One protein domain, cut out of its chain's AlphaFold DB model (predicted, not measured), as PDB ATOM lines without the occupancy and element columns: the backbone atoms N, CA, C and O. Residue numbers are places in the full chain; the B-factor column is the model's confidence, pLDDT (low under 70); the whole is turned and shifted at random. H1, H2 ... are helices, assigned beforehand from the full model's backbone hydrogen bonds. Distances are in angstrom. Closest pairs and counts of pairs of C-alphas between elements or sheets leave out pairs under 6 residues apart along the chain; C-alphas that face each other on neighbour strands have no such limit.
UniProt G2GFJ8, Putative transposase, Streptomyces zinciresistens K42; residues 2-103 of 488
ATOM      1  N   ARG A   2     120.711  -6.871 -58.053       76.75
ATOM      2  CA  ARG A   2     121.852  -5.928 -58.203       76.75
ATOM      3  C   ARG A   2     121.694  -4.971 -59.394       76.75
ATOM      4  O   ARG A   2     121.717  -3.767 -59.205       76.75
ATOM      5  N   LEU A   3     121.357  -5.523 -60.559       80.00
ATOM      6  CA  LEU A   3     121.071  -4.776 -61.794       80.00
ATOM      7  C   LEU A   3     119.950  -3.723 -61.648       80.00
ATOM      8  O   LEU A   3     120.029  -2.641 -62.213       80.00
ATOM      9  N   VAL A   4     118.918  -4.023 -60.853       77.62
ATOM     10  CA  VAL A   4     117.778  -3.118 -60.598       77.62
ATOM     11  C   VAL A   4     118.151  -2.035 -59.578       77.62
ATOM     12  O   VAL A   4     117.744  -0.886 -59.711       77.62
ATOM     13  N   SER A   5     118.955  -2.392 -58.573       82.44
ATOM     14  CA  SER A   5     119.507  -1.474 -57.570       82.44
ATOM     15  C   SER A   5     120.451  -0.440 -58.195       82.44
ATOM     16  O   SER A   5     120.341   0.742 -57.877       82.44
ATOM     17  N   GLU A   6     121.307  -0.862 -59.130       78.50
ATOM     18  CA  GLU A   6     122.197   0.019 -59.898       78.50
ATOM     19  C   GLU A   6     121.418   0.912 -60.871       78.50
ATOM     20  O   GLU A   6     121.644   2.119 -60.898       78.50
ATOM     21  N   ALA A   7     120.442   0.362 -61.603       81.50
ATOM     22  CA  ALA A   7     119.620   1.134 -62.539       81.50
ATOM     23  C   ALA A   7     118.755   2.214 -61.856       81.50
ATOM     24  O   ALA A   7     118.508   3.268 -62.438       81.50
ATOM     25  N   LEU A   8     118.295   1.968 -60.623       79.25
ATOM     26  CA  LEU A   8     117.464   2.898 -59.844       79.25
ATOM     27  C   LEU A   8     118.266   3.756 -58.850       79.25
ATOM     28  O   LEU A   8     117.673   4.579 -58.151       79.25
ATOM     29  N   ASN A   9     119.588   3.563 -58.767       81.81
ATOM     30  CA  ASN A   9     120.491   4.221 -57.817       81.81
ATOM     31  C   ASN A   9     119.997   4.172 -56.352       81.81
ATOM     32  O   ASN A   9     119.993   5.171 -55.629       81.81
ATOM     33  N   VAL A  10     119.532   3.002 -55.908       81.62
ATOM     34  CA  VAL A  10     119.047   2.762 -54.536       81.62
ATOM     35  C   VAL A  10     119.651   1.481 -53.979       81.62
ATOM     36  O   VAL A  10     119.928   0.548 -54.722       81.62
ATOM     37  N   HIS A  11     119.840   1.403 -52.662       84.56
ATOM     38  CA  HIS A  11     120.426   0.228 -52.012       84.56
ATOM     39  C   HIS A  11     119.566  -1.035 -52.234       84.56
ATOM     40  O   HIS A  11     118.340  -0.968 -52.161       84.56
ATOM     41  N   ILE A  12     120.192  -2.205 -52.429       84.38
ATOM     42  CA  ILE A  12     119.513  -3.504 -52.660       84.38
ATOM     43  C   ILE A  12     118.383  -3.772 -51.662       84.38
ATOM     44  O   ILE A  12     117.329  -4.278 -52.038       84.38
ATOM     45  N   ARG A  13     118.596  -3.418 -50.391       80.50
ATOM     46  CA  ARG A  13     117.594  -3.572 -49.324       80.50
ATOM     47  C   ARG A  13     116.295  -2.816 -49.629       80.50
ATOM     48  O   ARG A  13     115.221  -3.363 -49.451       80.50
ATOM     49  N   THR A  14     116.400  -1.606 -50.170       78.06
ATOM     50  CA  THR A  14     115.251  -0.768 -50.533       78.06
ATOM     51  C   THR A  14     114.438  -1.372 -51.676       78.06
ATOM     52  O   THR A  14     113.218  -1.267 -51.675       78.06
ATOM     53  N   VAL A  15     115.097  -2.043 -52.626       80.38
ATOM     54  CA  VAL A  15     114.417  -2.763 -53.716       80.38
ATOM     55  C   VAL A  15     113.612  -3.945 -53.165       80.38
ATOM     56  O   VAL A  15     112.474  -4.152 -53.575       80.38
ATOM     57  N   TRP A  16     114.171  -4.686 -52.202       84.75
ATOM     58  CA  TRP A  16     113.460  -5.772 -51.520       84.75
ATOM     59  C   TRP A  16     112.276  -5.275 -50.689       84.75
ATOM     60  O   TRP A  16     111.204  -5.870 -50.755       84.75
ATOM     61  N   ASP A  17     112.437  -4.161 -49.975       77.38
ATOM     62  CA  ASP A  17     111.354  -3.558 -49.193       77.38
ATOM     63  C   ASP A  17     110.194  -3.090 -50.093       77.38
ATOM     64  O   ASP A  17     109.028  -3.256 -49.740       77.38
ATOM     65  N   TRP A  18     110.485  -2.545 -51.283       81.31
ATOM     66  CA  TRP A  18     109.451  -2.149 -52.249       81.31
ATOM     67  C   TRP A  18     108.690  -3.346 -52.813       81.31
ATOM     68  O   TRP A  18     107.472  -3.275 -52.929       81.31
ATOM     69  N   LEU A  19     109.378  -4.449 -53.111       81.88
ATOM     70  CA  LEU A  19     108.744  -5.674 -53.607       81.88
ATOM     71  C   LEU A  19     107.869  -6.340 -52.547       81.88
ATOM     72  O   LEU A  19     106.732  -6.690 -52.841       81.88
ATOM     73  N   ALA A  20     108.354  -6.432 -51.307       80.25
ATOM     74  CA  ALA A  20     107.566  -6.947 -50.190       80.25
ATOM     75  C   ALA A  20     106.326  -6.079 -49.912       80.25
ATOM     76  O   ALA A  20     105.284  -6.581 -49.497       80.25
ATOM     77  N   SER A  21     106.428  -4.767 -50.144       72.19
ATOM     78  CA  SER A  21     105.299  -3.848 -50.018       72.19
ATOM     79  C   SER A  21     104.302  -4.016 -51.169       72.19
ATOM     80  O   SER A  21     103.110  -4.119 -50.894       72.19
ATOM     81  N   ALA A  22     104.778  -4.126 -52.414       77.94
ATOM     82  CA  ALA A  22     103.958  -4.348 -53.608       77.94
ATOM     83  C   ALA A  22     103.211  -5.693 -53.576       77.94
ATOM     84  O   ALA A  22     102.048  -5.766 -53.966       77.94
ATOM     85  N   GLU A  23     103.837  -6.747 -53.048       79.50
ATOM     86  CA  GLU A  23     103.216  -8.065 -52.858       79.50
ATOM     87  C   GLU A  23     102.082  -8.026 -51.819       79.50
ATOM     88  O   GLU A  23     101.091  -8.742 -51.939       79.50
ATOM     89  N   LYS A  24     102.183  -7.131 -50.829       77.12
ATOM     90  CA  LYS A  24     101.161  -6.925 -49.793       77.12
ATOM     91  C   LYS A  24      99.997  -6.043 -50.242       77.12
ATOM     92  O   LYS A  24      98.881  -6.238 -49.768       77.12
ATOM     93  N   THR A  25     100.254  -5.042 -51.082       72.06
ATOM     94  CA  THR A  25      99.256  -4.043 -51.505       72.06
ATOM     95  C   THR A  25      98.659  -4.323 -52.882       72.06
ATOM     96  O   THR A  25      97.645  -3.721 -53.225       72.06
ATOM     97  N   GLY A  26      99.265  -5.210 -53.678       76.38
ATOM     98  CA  GLY A  26      98.841  -5.517 -55.047       76.38
ATOM     99  C   GLY A  26      99.086  -4.385 -56.051       76.38
ATOM    100  O   GLY A  26      98.646  -4.490 -57.194       76.38
ATOM    101  N   SER A  27      99.771  -3.307 -55.649       70.81
ATOM    102  CA  SER A  27     100.087  -2.164 -56.509       70.81
ATOM    103  C   SER A  27     101.572  -2.161 -56.890       70.81
ATOM    104  O   SER A  27     102.423  -2.273 -56.005       70.81
ATOM    105  N   PRO A  28     101.914  -1.998 -58.184       66.12
ATOM    106  CA  PRO A  28     103.295  -1.860 -58.645       66.12
ATOM    107  C   PRO A  28     103.867  -0.451 -58.418       66.12
ATOM    108  O   PRO A  28     105.024  -0.196 -58.761       66.12
ATOM    109  N   GLU A  29     103.076   0.485 -57.886       68.69
ATOM    110  CA  GLU A  29     103.538   1.841 -57.614       68.69
ATOM    111  C   GLU A  29     104.553   1.870 -56.471       68.69
ATOM    112  O   GLU A  29     104.468   1.134 -55.484       68.69
ATOM    113  N   LYS A  30     105.544   2.758 -56.603       65.00
ATOM    114  CA  LYS A  30     106.548   2.980 -55.565       65.00
ATOM    115  C   LYS A  30     105.830   3.353 -54.264       65.00
ATOM    116  O   LYS A  30     105.080   4.328 -54.280       65.00
ATOM    117  N   PRO A  31     106.099   2.670 -53.136       59.62
ATOM    118  CA  PRO A  31     105.477   3.039 -51.876       59.62
ATOM    119  C   PRO A  31     105.854   4.485 -51.546       59.62
ATOM    120  O   PRO A  31     107.039   4.825 -51.413       59.62
ATOM    121  N   GLU A  32     104.849   5.359 -51.447       58.69
ATOM    122  CA  GLU A  32     105.060   6.690 -50.901       58.69
ATOM    123  C   GLU A  32     105.629   6.521 -49.493       58.69
ATOM    124  O   GLU A  32     105.116   5.750 -48.679       58.69
ATOM    125  N   ARG A  33     106.730   7.216 -49.188       59.94
ATOM    126  CA  ARG A  33     107.236   7.225 -47.814       59.94
ATOM    127  C   ARG A  33     106.116   7.762 -46.926       59.94
ATOM    128  O   ARG A  33     105.752   8.927 -47.079       59.94
ATOM    129  N   SER A  34     105.622   6.947 -45.994       63.47
ATOM    130  CA  SER A  34     104.677   7.382 -44.968       63.47
ATOM    131  C   SER A  34     105.360   8.444 -44.108       63.47
ATOM    132  O   SER A  34     106.174   8.145 -43.232       63.47
ATOM    133  N   ARG A  35     105.121   9.712 -44.431       74.44
ATOM    134  CA  ARG A  35     105.660  10.849 -43.688       74.44
ATOM    135  C   ARG A  35     104.614  11.308 -42.693       74.44
ATOM    136  O   ARG A  35     103.432  11.361 -43.022       74.44
ATOM    137  N   PHE A  36     105.077  11.678 -41.505       83.44
ATOM    138  CA  PHE A  36     104.241  12.330 -40.509       83.44
ATOM    139  C   PHE A  36     103.653  13.615 -41.098       83.44
ATOM    140  O   PHE A  36     104.410  14.426 -41.643       83.44
ATOM    141  N   ARG A  37     102.329  13.761 -41.030       87.25
ATOM    142  CA  ARG A  37     101.581  14.933 -41.495       87.25
ATOM    143  C   ARG A  37     100.917  15.613 -40.311       87.25
ATOM    144  O   ARG A  37     100.513  14.943 -39.366       87.25
ATOM    145  N   ILE A  38     100.794  16.929 -40.392       90.81
ATOM    146  CA  ILE A  38     100.019  17.695 -39.424       90.81
ATOM    147  C   ILE A  38      98.529  17.391 -39.632       90.81
ATOM    148  O   ILE A  38      97.990  17.613 -40.715       90.81
ATOM    149  N   THR A  39      97.884  16.852 -38.598       92.19
ATOM    150  CA  THR A  39      96.437  16.600 -38.545       92.19
ATOM    151  C   THR A  39      95.712  17.759 -37.861       92.19
ATOM    152  O   THR A  39      96.345  18.628 -37.253       92.19
ATOM    153  N   ASN A  40      94.376  17.771 -37.927       92.50
ATOM    154  CA  ASN A  40      93.573  18.781 -37.236       92.50
ATOM    155  C   ASN A  40      93.752  18.712 -35.714       92.50
ATOM    156  O   ASN A  40      93.858  19.762 -35.089       92.50
ATOM    157  N   GLU A  41      93.902  17.517 -35.126       91.31
ATOM    158  CA  GLU A  41      94.147  17.403 -33.681       91.31
ATOM    159  C   GLU A  41      95.486  18.047 -33.292       91.31
ATOM    160  O   GLU A  41      95.592  18.741 -32.285       91.31
ATOM    161  N   ILE A  42      96.523  17.890 -34.122       92.00
ATOM    162  CA  ILE A  42      97.826  18.529 -33.882       92.00
ATOM    163  C   ILE A  42      97.720  20.054 -34.011       92.00
ATOM    164  O   ILE A  42      98.377  20.777 -33.262       92.00
ATOM    165  N   ILE A  43      96.900  20.555 -34.939       93.88
ATOM    166  CA  ILE A  43      96.624  21.992 -35.074       93.88
ATOM    167  C   ILE A  43      95.925  22.529 -33.825       93.88
ATOM    168  O   ILE A  43      96.308  23.591 -33.341       93.88
ATOM    169  N   GLU A  44      94.948  21.803 -33.283       94.44
ATOM    170  CA  GLU A  44      94.255  22.164 -32.041       94.44
ATOM    171  C   GLU A  44      95.229  22.218 -30.863       94.44
ATOM    172  O   GLU A  44      95.300  23.230 -30.172       94.44
ATOM    173  N   VAL A  45      96.094  21.211 -30.715       94.81
ATOM    174  CA  VAL A  45      97.148  21.217 -29.688       94.81
ATOM    175  C   VAL A  45      98.114  22.392 -29.889       94.81
ATOM    176  O   VAL A  45      98.500  23.067 -28.932       94.81
ATOM    177  N   LEU A  46      98.514  22.691 -31.129       94.44
ATOM    178  CA  LEU A  46      99.335  23.867 -31.421       94.44
ATOM    179  C   LEU A  46      98.607  25.170 -31.058       94.44
ATOM    180  O   LEU A  46      99.259  26.098 -30.577       94.44
ATOM    181  N   ALA A  47      97.290  25.250 -31.254       93.56
ATOM    182  CA  ALA A  47      96.470  26.401 -30.888       93.56
ATOM    183  C   ALA A  47      96.337  26.561 -29.365       93.56
ATOM    184  O   ALA A  47      96.538  27.668 -28.862       93.56
ATOM    185  N   ASP A  48      96.113  25.471 -28.625       94.75
ATOM    186  CA  ASP A  48      96.052  25.452 -27.155       94.75
ATOM    187  C   ASP A  48      97.327  26.022 -26.522       94.75
ATOM    188  O   ASP A  48      97.293  26.726 -25.509       94.75
ATOM    189  N   TYR A  49      98.473  25.763 -27.157       95.38
ATOM    190  CA  TYR A  49      99.775  26.273 -26.734       95.38
ATOM    191  C   TYR A  49     100.235  27.524 -27.488       95.38
ATOM    192  O   TYR A  49     101.422  27.854 -27.435       95.38
ATOM    193  N   GLN A  50      99.329  28.239 -28.163       93.56
ATOM    194  CA  GLN A  50      99.603  29.518 -28.834       93.56
ATOM    195  C   GLN A  50     100.798  29.434 -29.803       93.56
ATOM    196  O   GLN A  50     101.700  30.271 -29.809       93.56
ATOM    197  N   GLY A  51     100.886  28.348 -30.572       90.12
ATOM    198  CA  GLY A  51     101.968  28.089 -31.523       90.12
ATOM    199  C   GLY A  51     103.340  27.806 -30.891       90.12
ATOM    200  O   GLY A  51     104.363  27.875 -31.592       90.12
ATOM    201  N   ASN A  52     103.396  27.489 -29.589       94.38
ATOM    202  CA  ASN A  52     104.595  26.990 -28.919       94.38
ATOM    203  C   ASN A  52     104.809  25.503 -29.241       94.38
ATOM    204  O   ASN A  52     104.283  24.610 -28.577       94.38
ATOM    205  N   VAL A  53     105.639  25.258 -30.256       94.00
ATOM    206  CA  VAL A  53     105.916  23.917 -30.796       94.00
ATOM    207  C   VAL A  53     106.482  22.966 -29.742       94.00
ATOM    208  O   VAL A  53     106.136  21.790 -29.744       94.00
ATOM    209  N   LYS A  54     107.309  23.458 -28.811       95.12
ATOM    210  CA  LYS A  54     107.896  22.611 -27.768       95.12
ATOM    211  C   LYS A  54     106.832  22.109 -26.792       95.12
ATOM    212  O   LYS A  54     106.807  20.927 -26.480       95.12
ATOM    213  N   ARG A  55     105.918  22.981 -26.356       95.56
ATOM    214  CA  ARG A  55     104.823  22.576 -25.459       95.56
ATOM    215  C   ARG A  55     103.802  21.679 -26.152       95.56
ATOM    216  O   ARG A  55     103.327  20.727 -25.545       95.56
ATOM    217  N   ALA A  56     103.512  21.953 -27.422       93.69
ATOM    218  CA  ALA A  56     102.685  21.070 -28.234       93.69
ATOM    219  C   ALA A  56     103.328  19.681 -28.377       93.69
ATOM    220  O   ALA A  56     102.653  18.673 -28.212       93.69
ATOM    221  N   HIS A  57     104.645  19.619 -28.595       96.00
ATOM    222  CA  HIS A  57     105.396  18.363 -28.620       96.00
ATOM    223  C   HIS A  57     105.323  17.615 -27.286       96.00
ATOM    224  O   HIS A  57     104.966  16.444 -27.285       96.00
ATOM    225  N   GLU A  58     105.574  18.287 -26.158       95.88
ATOM    226  CA  GLU A  58     105.465  17.694 -24.814       95.88
ATOM    227  C   GLU A  58     104.065  17.104 -24.552       95.88
ATOM    228  O   GLU A  58     103.947  16.019 -23.984       95.88
ATOM    229  N   HIS A  59     103.001  17.777 -25.005       94.69
ATOM    230  CA  HIS A  59     101.635  17.255 -24.922       94.69
ATOM    231  C   HIS A  59     101.448  16.002 -25.784       94.69
ATOM    232  O   HIS A  59     100.937  14.999 -25.294       94.69
ATOM    233  N   LEU A  60     101.862  16.047 -27.054       93.81
ATOM    234  CA  LEU A  60     101.715  14.927 -27.989       93.81
ATOM    235  C   LEU A  60     102.515  13.695 -27.541       93.81
ATOM    236  O   LEU A  60     102.047  12.575 -27.717       93.81
ATOM    237  N   VAL A  61     103.690  13.890 -26.932       94.75
ATOM    238  CA  VAL A  61     104.485  12.809 -26.327       94.75
ATOM    239  C   VAL A  61     103.706  12.146 -25.198       94.75
ATOM    240  O   VAL A  61     103.558  10.929 -25.215       94.75
ATOM    241  N   ARG A  62     103.160  12.934 -24.263       94.12
ATOM    242  CA  ARG A  62     102.385  12.404 -23.134       94.12
ATOM    243  C   ARG A  62     101.179  11.587 -23.607       94.12
ATOM    244  O   ARG A  62     100.967  10.486 -23.120       94.12
ATOM    245  N   VAL A  63     100.424  12.104 -24.578       92.62
ATOM    246  CA  VAL A  63      99.254  11.403 -25.136       92.62
ATOM    247  C   VAL A  63      99.656  10.092 -25.822       92.62
ATOM    248  O   VAL A  63      98.988   9.078 -25.636       92.62
ATOM    249  N   ALA A  64     100.763  10.082 -26.572       91.75
ATOM    250  CA  ALA A  64     101.266   8.863 -27.203       91.75
ATOM    251  C   ALA A  64     101.710   7.820 -26.164       91.75
ATOM    252  O   ALA A  64     101.378   6.646 -26.299       91.75
ATOM    253  N   GLU A  65     102.407   8.240 -25.105       92.81
ATOM    254  CA  GLU A  65     102.838   7.354 -24.016       92.81
ATOM    255  C   GLU A  65     101.647   6.743 -23.260       92.81
ATOM    256  O   GLU A  65     101.651   5.543 -22.989       92.81
ATOM    257  N   GLU A  66     100.604   7.530 -22.980       92.31
ATOM    258  CA  GLU A  66      99.357   7.060 -22.355       92.31
ATOM    259  C   GLU A  66      98.604   6.049 -23.236       92.31
ATOM    260  O   GLU A  66      98.012   5.098 -22.724       92.31
ATOM    261  N   ALA A  67      98.666   6.213 -24.560       89.88
ATOM    262  CA  ALA A  67      98.089   5.287 -25.533       89.88
ATOM    263  C   ALA A  67      98.974   4.053 -25.820       89.88
ATOM    264  O   ALA A  67      98.552   3.149 -26.541       89.88
ATOM    265  N   GLY A  68     100.196   3.994 -25.277       89.31
ATOM    266  CA  GLY A  68     101.175   2.945 -25.583       89.31
ATOM    267  C   GLY A  68     101.772   3.039 -26.994       89.31
ATOM    268  O   GLY A  68     102.356   2.073 -27.490       89.31
ATOM    269  N   GLU A  69     101.632   4.188 -27.652       89.38
ATOM    270  CA  GLU A  69     102.172   4.471 -28.978       89.38
ATOM    271  C   GLU A  69     103.577   5.085 -28.902       89.38
ATOM    272  O   GLU A  69     104.004   5.659 -27.899       89.38
ATOM    273  N   LYS A  70     104.338   4.981 -29.998       86.69
ATOM    274  CA  LYS A  70     105.672   5.582 -30.066       86.69
ATOM    275  C   LYS A  70     105.553   7.101 -30.282       86.69
ATOM    276  O   LYS A  70     105.026   7.505 -31.320       86.69
ATOM    277  N   PRO A  71     106.119   7.941 -29.396       87.81
ATOM    278  CA  PRO A  71     106.017   9.387 -29.531       87.81
ATOM    279  C   PRO A  71     106.772   9.913 -30.756       87.81
ATOM    280  O   PRO A  71     107.811   9.385 -31.172       87.81
ATOM    281  N   ILE A  72     106.261  11.009 -31.314       90.19
ATOM    282  CA  ILE A  72     106.899  11.731 -32.415       90.19
ATOM    283  C   ILE A  72     108.147  12.481 -31.934       90.19
ATOM    284  O   ILE A  72     108.207  12.974 -30.810       90.19
ATOM    285  N   GLY A  73     109.154  12.607 -32.798       91.75
ATOM    286  CA  GLY A  73     110.337  13.420 -32.509       91.75
ATOM    287  C   GLY A  73     110.066  14.917 -32.686       91.75
ATOM    288  O   GLY A  73     109.348  15.310 -33.605       91.75
ATOM    289  N   LEU A  74     110.698  15.763 -31.865       92.69
ATOM    290  CA  LEU A  74     110.556  17.224 -31.958       92.69
ATOM    291  C   LEU A  74     110.987  17.756 -33.336       92.69
ATOM    292  O   LEU A  74     110.290  18.574 -33.933       92.69
ATOM    293  N   THR A  75     112.099  17.253 -33.878       92.56
ATOM    294  CA  THR A  75     112.570  17.614 -35.225       92.56
ATOM    295  C   THR A  75     111.558  17.215 -36.296       92.56
ATOM    296  O   THR A  75     111.258  18.003 -37.183       92.56
ATOM    297  N   THR A  76     110.951  16.029 -36.170       91.75
ATOM    298  CA  THR A  76     109.910  15.557 -37.094       91.75
ATOM    299  C   THR A  76     108.676  16.455 -37.069       91.75
ATOM    300  O   THR A  76     108.102  16.723 -38.123       91.75
ATOM    301  N   LEU A  77     108.289  16.956 -35.891       92.50
ATOM    302  CA  LEU A  77     107.201  17.923 -35.760       92.50
ATOM    303  C   LEU A  77     107.562  19.266 -36.411       92.50
ATOM    304  O   LEU A  77     106.748  19.813 -37.148       92.50
ATOM    305  N   HIS A  78     108.779  19.777 -36.199       93.19
ATOM    306  CA  HIS A  78     109.248  21.001 -36.859       93.19
ATOM    307  C   HIS A  78     109.249  20.882 -38.386       93.19
ATOM    308  O   HIS A  78     108.744  21.777 -39.064       93.19
ATOM    309  N   ASP A  79     109.762  19.774 -38.919       91.62
ATOM    310  CA  ASP A  79     109.808  19.517 -40.360       91.62
ATOM    311  C   ASP A  79     108.401  19.392 -40.957       91.62
ATOM    312  O   ASP A  79     108.141  19.877 -42.059       91.62
ATOM    313  N   ALA A  80     107.476  18.756 -40.232       92.31
ATOM    314  CA  ALA A  80     106.085  18.646 -40.654       92.31
ATOM    315  C   ALA A  80     105.372  20.004 -40.627       92.31
ATOM    316  O   ALA A  80     104.702  20.334 -41.597       92.31
ATOM    317  N   ILE A  81     105.575  20.827 -39.591       93.31
ATOM    318  CA  ILE A  81     105.020  22.191 -39.520       93.31
ATOM    319  C   ILE A  81     105.533  23.044 -40.679       93.31
ATOM    320  O   ILE A  81     104.731  23.666 -41.364       93.31
ATOM    321  N   ALA A  82     106.845  23.061 -40.928       91.50
ATOM    322  CA  ALA A  82     107.438  23.878 -41.988       91.50
ATOM    323  C   ALA A  82     106.966  23.482 -43.398       91.50
ATOM    324  O   ALA A  82     107.026  24.295 -44.318       91.50
ATOM    325  N   ARG A  83     106.530  22.230 -43.569       91.56
ATOM    326  CA  ARG A  83     106.028  21.692 -44.835       91.56
ATOM    327  C   ARG A  83     104.517  21.864 -44.994       91.56
ATOM    328  O   ARG A  83     104.073  22.192 -46.090       91.56
ATOM    329  N   ASP A  84     103.752  21.576 -43.943       92.19
ATOM    330  CA  ASP A  84     102.293  21.432 -44.011       92.19
ATOM    331  C   ASP A  84     101.546  22.709 -43.604       92.19
ATOM    332  O   ASP A  84     100.409  22.896 -44.027       92.19
ATOM    333  N   LEU A  85     102.158  23.583 -42.797       92.94
ATOM    334  CA  LEU A  85     101.561  24.843 -42.357       92.94
ATOM    335  C   LEU A  85     102.298  26.029 -42.970       92.94
ATOM    336  O   LEU A  85     103.529  26.103 -42.948       92.94
ATOM    337  N   ASP A  86     101.543  27.001 -43.477       92.44
ATOM    338  CA  ASP A  86     102.143  28.236 -43.953       92.44
ATOM    339  C   ASP A  86     102.606  29.126 -42.776       92.44
ATOM    340  O   ASP A  86     102.075  29.052 -41.657       92.44
ATOM    341  N   PRO A  87     103.605  30.001 -42.997       92.00
ATOM    342  CA  PRO A  87     104.097  30.902 -41.957       92.00
ATOM    343  C   PRO A  87     103.022  31.835 -41.378       92.00
ATOM    344  O   PRO A  87     103.097  32.195 -40.200       92.00
ATOM    345  N   GLY A  88     102.019  32.209 -42.180       91.88
ATOM    346  CA  GLY A  88     100.890  33.030 -41.756       91.88
ATOM    347  C   GLY A  88     100.002  32.299 -40.762       91.88
ATOM    348  O   GLY A  88      99.653  32.866 -39.728       91.88
ATOM    349  N   PHE A  89      99.717  31.023 -40.999       93.81
ATOM    350  CA  PHE A  89      98.977  30.173 -40.075       93.81
ATOM    351  C   PHE A  89      99.673  30.083 -38.713       93.81
ATOM    352  O   PHE A  89      99.058  30.342 -37.679       93.81
ATOM    353  N   MET A  90     100.986  29.827 -38.698       94.56
ATOM    354  CA  MET A  90     101.770  29.781 -37.456       94.56
ATOM    355  C   MET A  90     101.833  31.132 -36.731       94.56
ATOM    356  O   MET A  90     101.770  31.170 -35.502       94.56
ATOM    357  N   ALA A  91     101.934  32.244 -37.460       92.50
ATOM    358  CA  ALA A  91     101.811  33.578 -36.872       92.50
ATOM    359  C   ALA A  91     100.406  33.817 -36.294       92.50
ATOM    360  O   ALA A  91     100.272  34.407 -35.223       92.50
ATOM    361  N   GLY A  92      99.373  33.294 -36.956       94.12
ATOM    362  CA  GLY A  92      97.992  33.289 -36.485       94.12
ATOM    363  C   GLY A  92      97.817  32.581 -35.148       94.12
ATOM    364  O   GLY A  92      97.173  33.127 -34.258       94.12
ATOM    365  N   LEU A  93      98.438  31.411 -34.978       93.56
ATOM    366  CA  LEU A  93      98.400  30.667 -33.716       93.56
ATOM    367  C   LEU A  93      99.129  31.392 -32.574       93.56
ATOM    368  O   LEU A  93      98.724  31.271 -31.423       93.56
ATOM    369  N   ARG A  94     100.195  32.144 -32.877       92.62
ATOM    370  CA  ARG A  94     101.028  32.829 -31.869       92.62
ATOM    371  C   ARG A  94     100.489  34.185 -31.439       92.62
ATOM    372  O   ARG A  94     100.527  34.524 -30.263       92.62
ATOM    373  N   GLU A  95     100.040  34.979 -32.402       91.06
ATOM    374  CA  GLU A  95      99.753  36.407 -32.218       91.06
ATOM    375  C   GLU A  95      98.345  36.793 -32.709       91.06
ATOM    376  O   GLU A  95      97.910  37.935 -32.553       91.06
ATOM    377  N   GLY A  96      97.604  35.841 -33.282       89.19
ATOM    378  CA  GLY A  96      96.240  36.019 -33.769       89.19
ATOM    379  C   GLY A  96      96.134  36.348 -35.261       89.19
ATOM    380  O   GLY A  96      97.106  36.619 -35.968       89.19
ATOM    381  N   ILE A  97      94.891  36.374 -35.752       88.31
ATOM    382  CA  ILE A  97      94.546  36.607 -37.168       88.31
ATOM    383  C   ILE A  97      95.202  37.872 -37.769       88.31
ATOM    384  O   ILE A  97      95.623  37.825 -38.927       88.31
ATOM    385  N   PRO A  98      95.326  39.015 -37.060       82.44
ATOM    386  CA  PRO A  98      96.014  40.182 -37.613       82.44
ATOM    387  C   PRO A  98      97.485  39.933 -37.972       82.44
ATOM    388  O   PRO A  98      97.951  40.490 -38.966       82.44
ATOM    389  N   ALA A  99      98.197  39.098 -37.208       83.50
ATOM    390  CA  ALA A  99      99.582  38.732 -37.492       83.50
ATOM    391  C   ALA A  99      99.678  37.785 -38.693       83.50
ATOM    392  O   ALA A  99     100.516  38.001 -39.568       83.50
ATOM    393  N   ALA A 100      98.754  36.819 -38.803       87.44
ATOM    394  CA  ALA A 100      98.636  35.941 -39.972       87.44
ATOM    395  C   ALA A 100      98.480  36.740 -41.270       87.44
ATOM    396  O   ALA A 100      99.209  36.526 -42.237       87.44
ATOM    397  N   ARG A 101      97.619  37.767 -41.245       82.62
ATOM    398  CA  ARG A 101      97.434  38.681 -42.380       82.62
ATOM    399  C   ARG A 101      98.712  39.384 -42.801       82.62
ATOM    400  O   ARG A 101      98.757  39.870 -43.917       82.62
ATOM    401  N   GLY A 102      99.731  39.475 -41.944       78.19
ATOM    402  CA  GLY A 102     101.060  39.994 -42.269       78.19
ATOM    403  C   GLY A 102     101.798  39.185 -43.340       78.19
ATOM    404  O   GLY A 102     102.673  39.747 -43.999       78.19
ATOM    405  N   PHE A 103     101.385  37.940 -43.576       84.25
ATOM    406  CA  PHE A 103     101.955  37.024 -44.562       84.25
ATOM    407  C   PHE A 103     101.153  36.959 -45.868       84.25
ATOM    408  O   PHE A 103     101.697  36.523 -46.880       84.25
TER     409      PHE A 103
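What this domain is: This is residues 2 to 103 of the 488 residues of the protein "Putative transposase" of Streptomyces zinciresistens K42 (UniProt G2GFJ8). Two separate helical lobes are joined by one long tether: a small lobe in which the short H1 is set across the first residues of H2 at a right angle, and a larger lobe holding H3 to H7. In the larger lobe H3 packs on H4 and meets H6 at their ends, H5 packs on the first residues of H4, and the small H7 packs on H6; residues 26 to 39, with no named element, lead from the small lobe to this one. The printed part has 102 residues with seven named helices, H1 to H7 in that order, and no named strand: the class is all helix, and the packing is mostly crossed, with 0 of 3 touching pairs that have a tilt at a shallow one. The whole is only just loose, close to extended, with a radius of gyration of the C-alphas of 18.9 A, and its elongated outline spans 56 by 36 by 23 A.

How they stand to each other: H4, residues 53 to 66, is with H2, residues 12 to 25, the longest helix. H4 touches H3, residues 40 to 48, where the closest C-alphas, those of Leu 46 and Ala 56, are 5.4 A apart. The two run opposite ways at a steep tilt of 57 degrees. With residues 53 to 57 alone H4 touches H5, residues 74 to 84; the closest C-alphas are those of His 57 and Leu 74, 6.3 A apart. These two run opposite ways at a steep tilt of 66 degrees. H3 and H6, residues 87 to 95, touch only at their ends and only just, with 3 pairs of C-alphas within 8 A; the closest, those of Ala 47 and Leu 93, are 5.5 A apart. They run the same way at a steep tilt of 39 degrees. H5 and H6 meet only through their link, while H3 and H5 are apart, as are H4 and H6. H7, residues 97 to 100, touches H6, and the closest C-alphas, those of Gly 88 and Ala 100, are 4.1 A apart. At the other end of the domain H2 touches H1, residues 2 to 7, with residues 12 to 15 alone. The closest C-alphas are those of Ser 5 and Ile 12, 5.3 A apart, and the lines of the two helices are about perpendicular at 89 degrees. H1 and H2 are apart from H3, H4, H5, H6 and H7. In H1 to H6 every O i to N i+4 pair is within hydrogen-bond range; H7 is too short for such a pair, and its one O i to N i+3 pair is within range.

Where its parts are: H4 is 20.0 A from first to last C-alpha, beginning at C-alpha 53 at (105.916, 23.917, -30.796). H2 is 20.3 A long, and its last C-alpha, that of Thr 25, is at (99.256, -4.043, -51.505). H5 measures 15.2 A, H3 12.3 A, H6 12.0 A, H1 8.6 A and H7 5.0 A. H1 begins at C-alpha 2 at (121.852, -5.928, -58.203), and H7 ends at C-alpha 100 at (98.636, 35.941, -39.972).

The domain as a whole: The two C-alphas farthest apart, those of Leu 3 and Pro 98, are 56.9 A from each other. The printed part has no cut. The link from H2 to H3 is long, with 14 residues; that from H4 to H5 is short, and the other four are tight. The mean pLDDT of the printed part is 86.3, and residues 28 to 34, in the long link, are under 70.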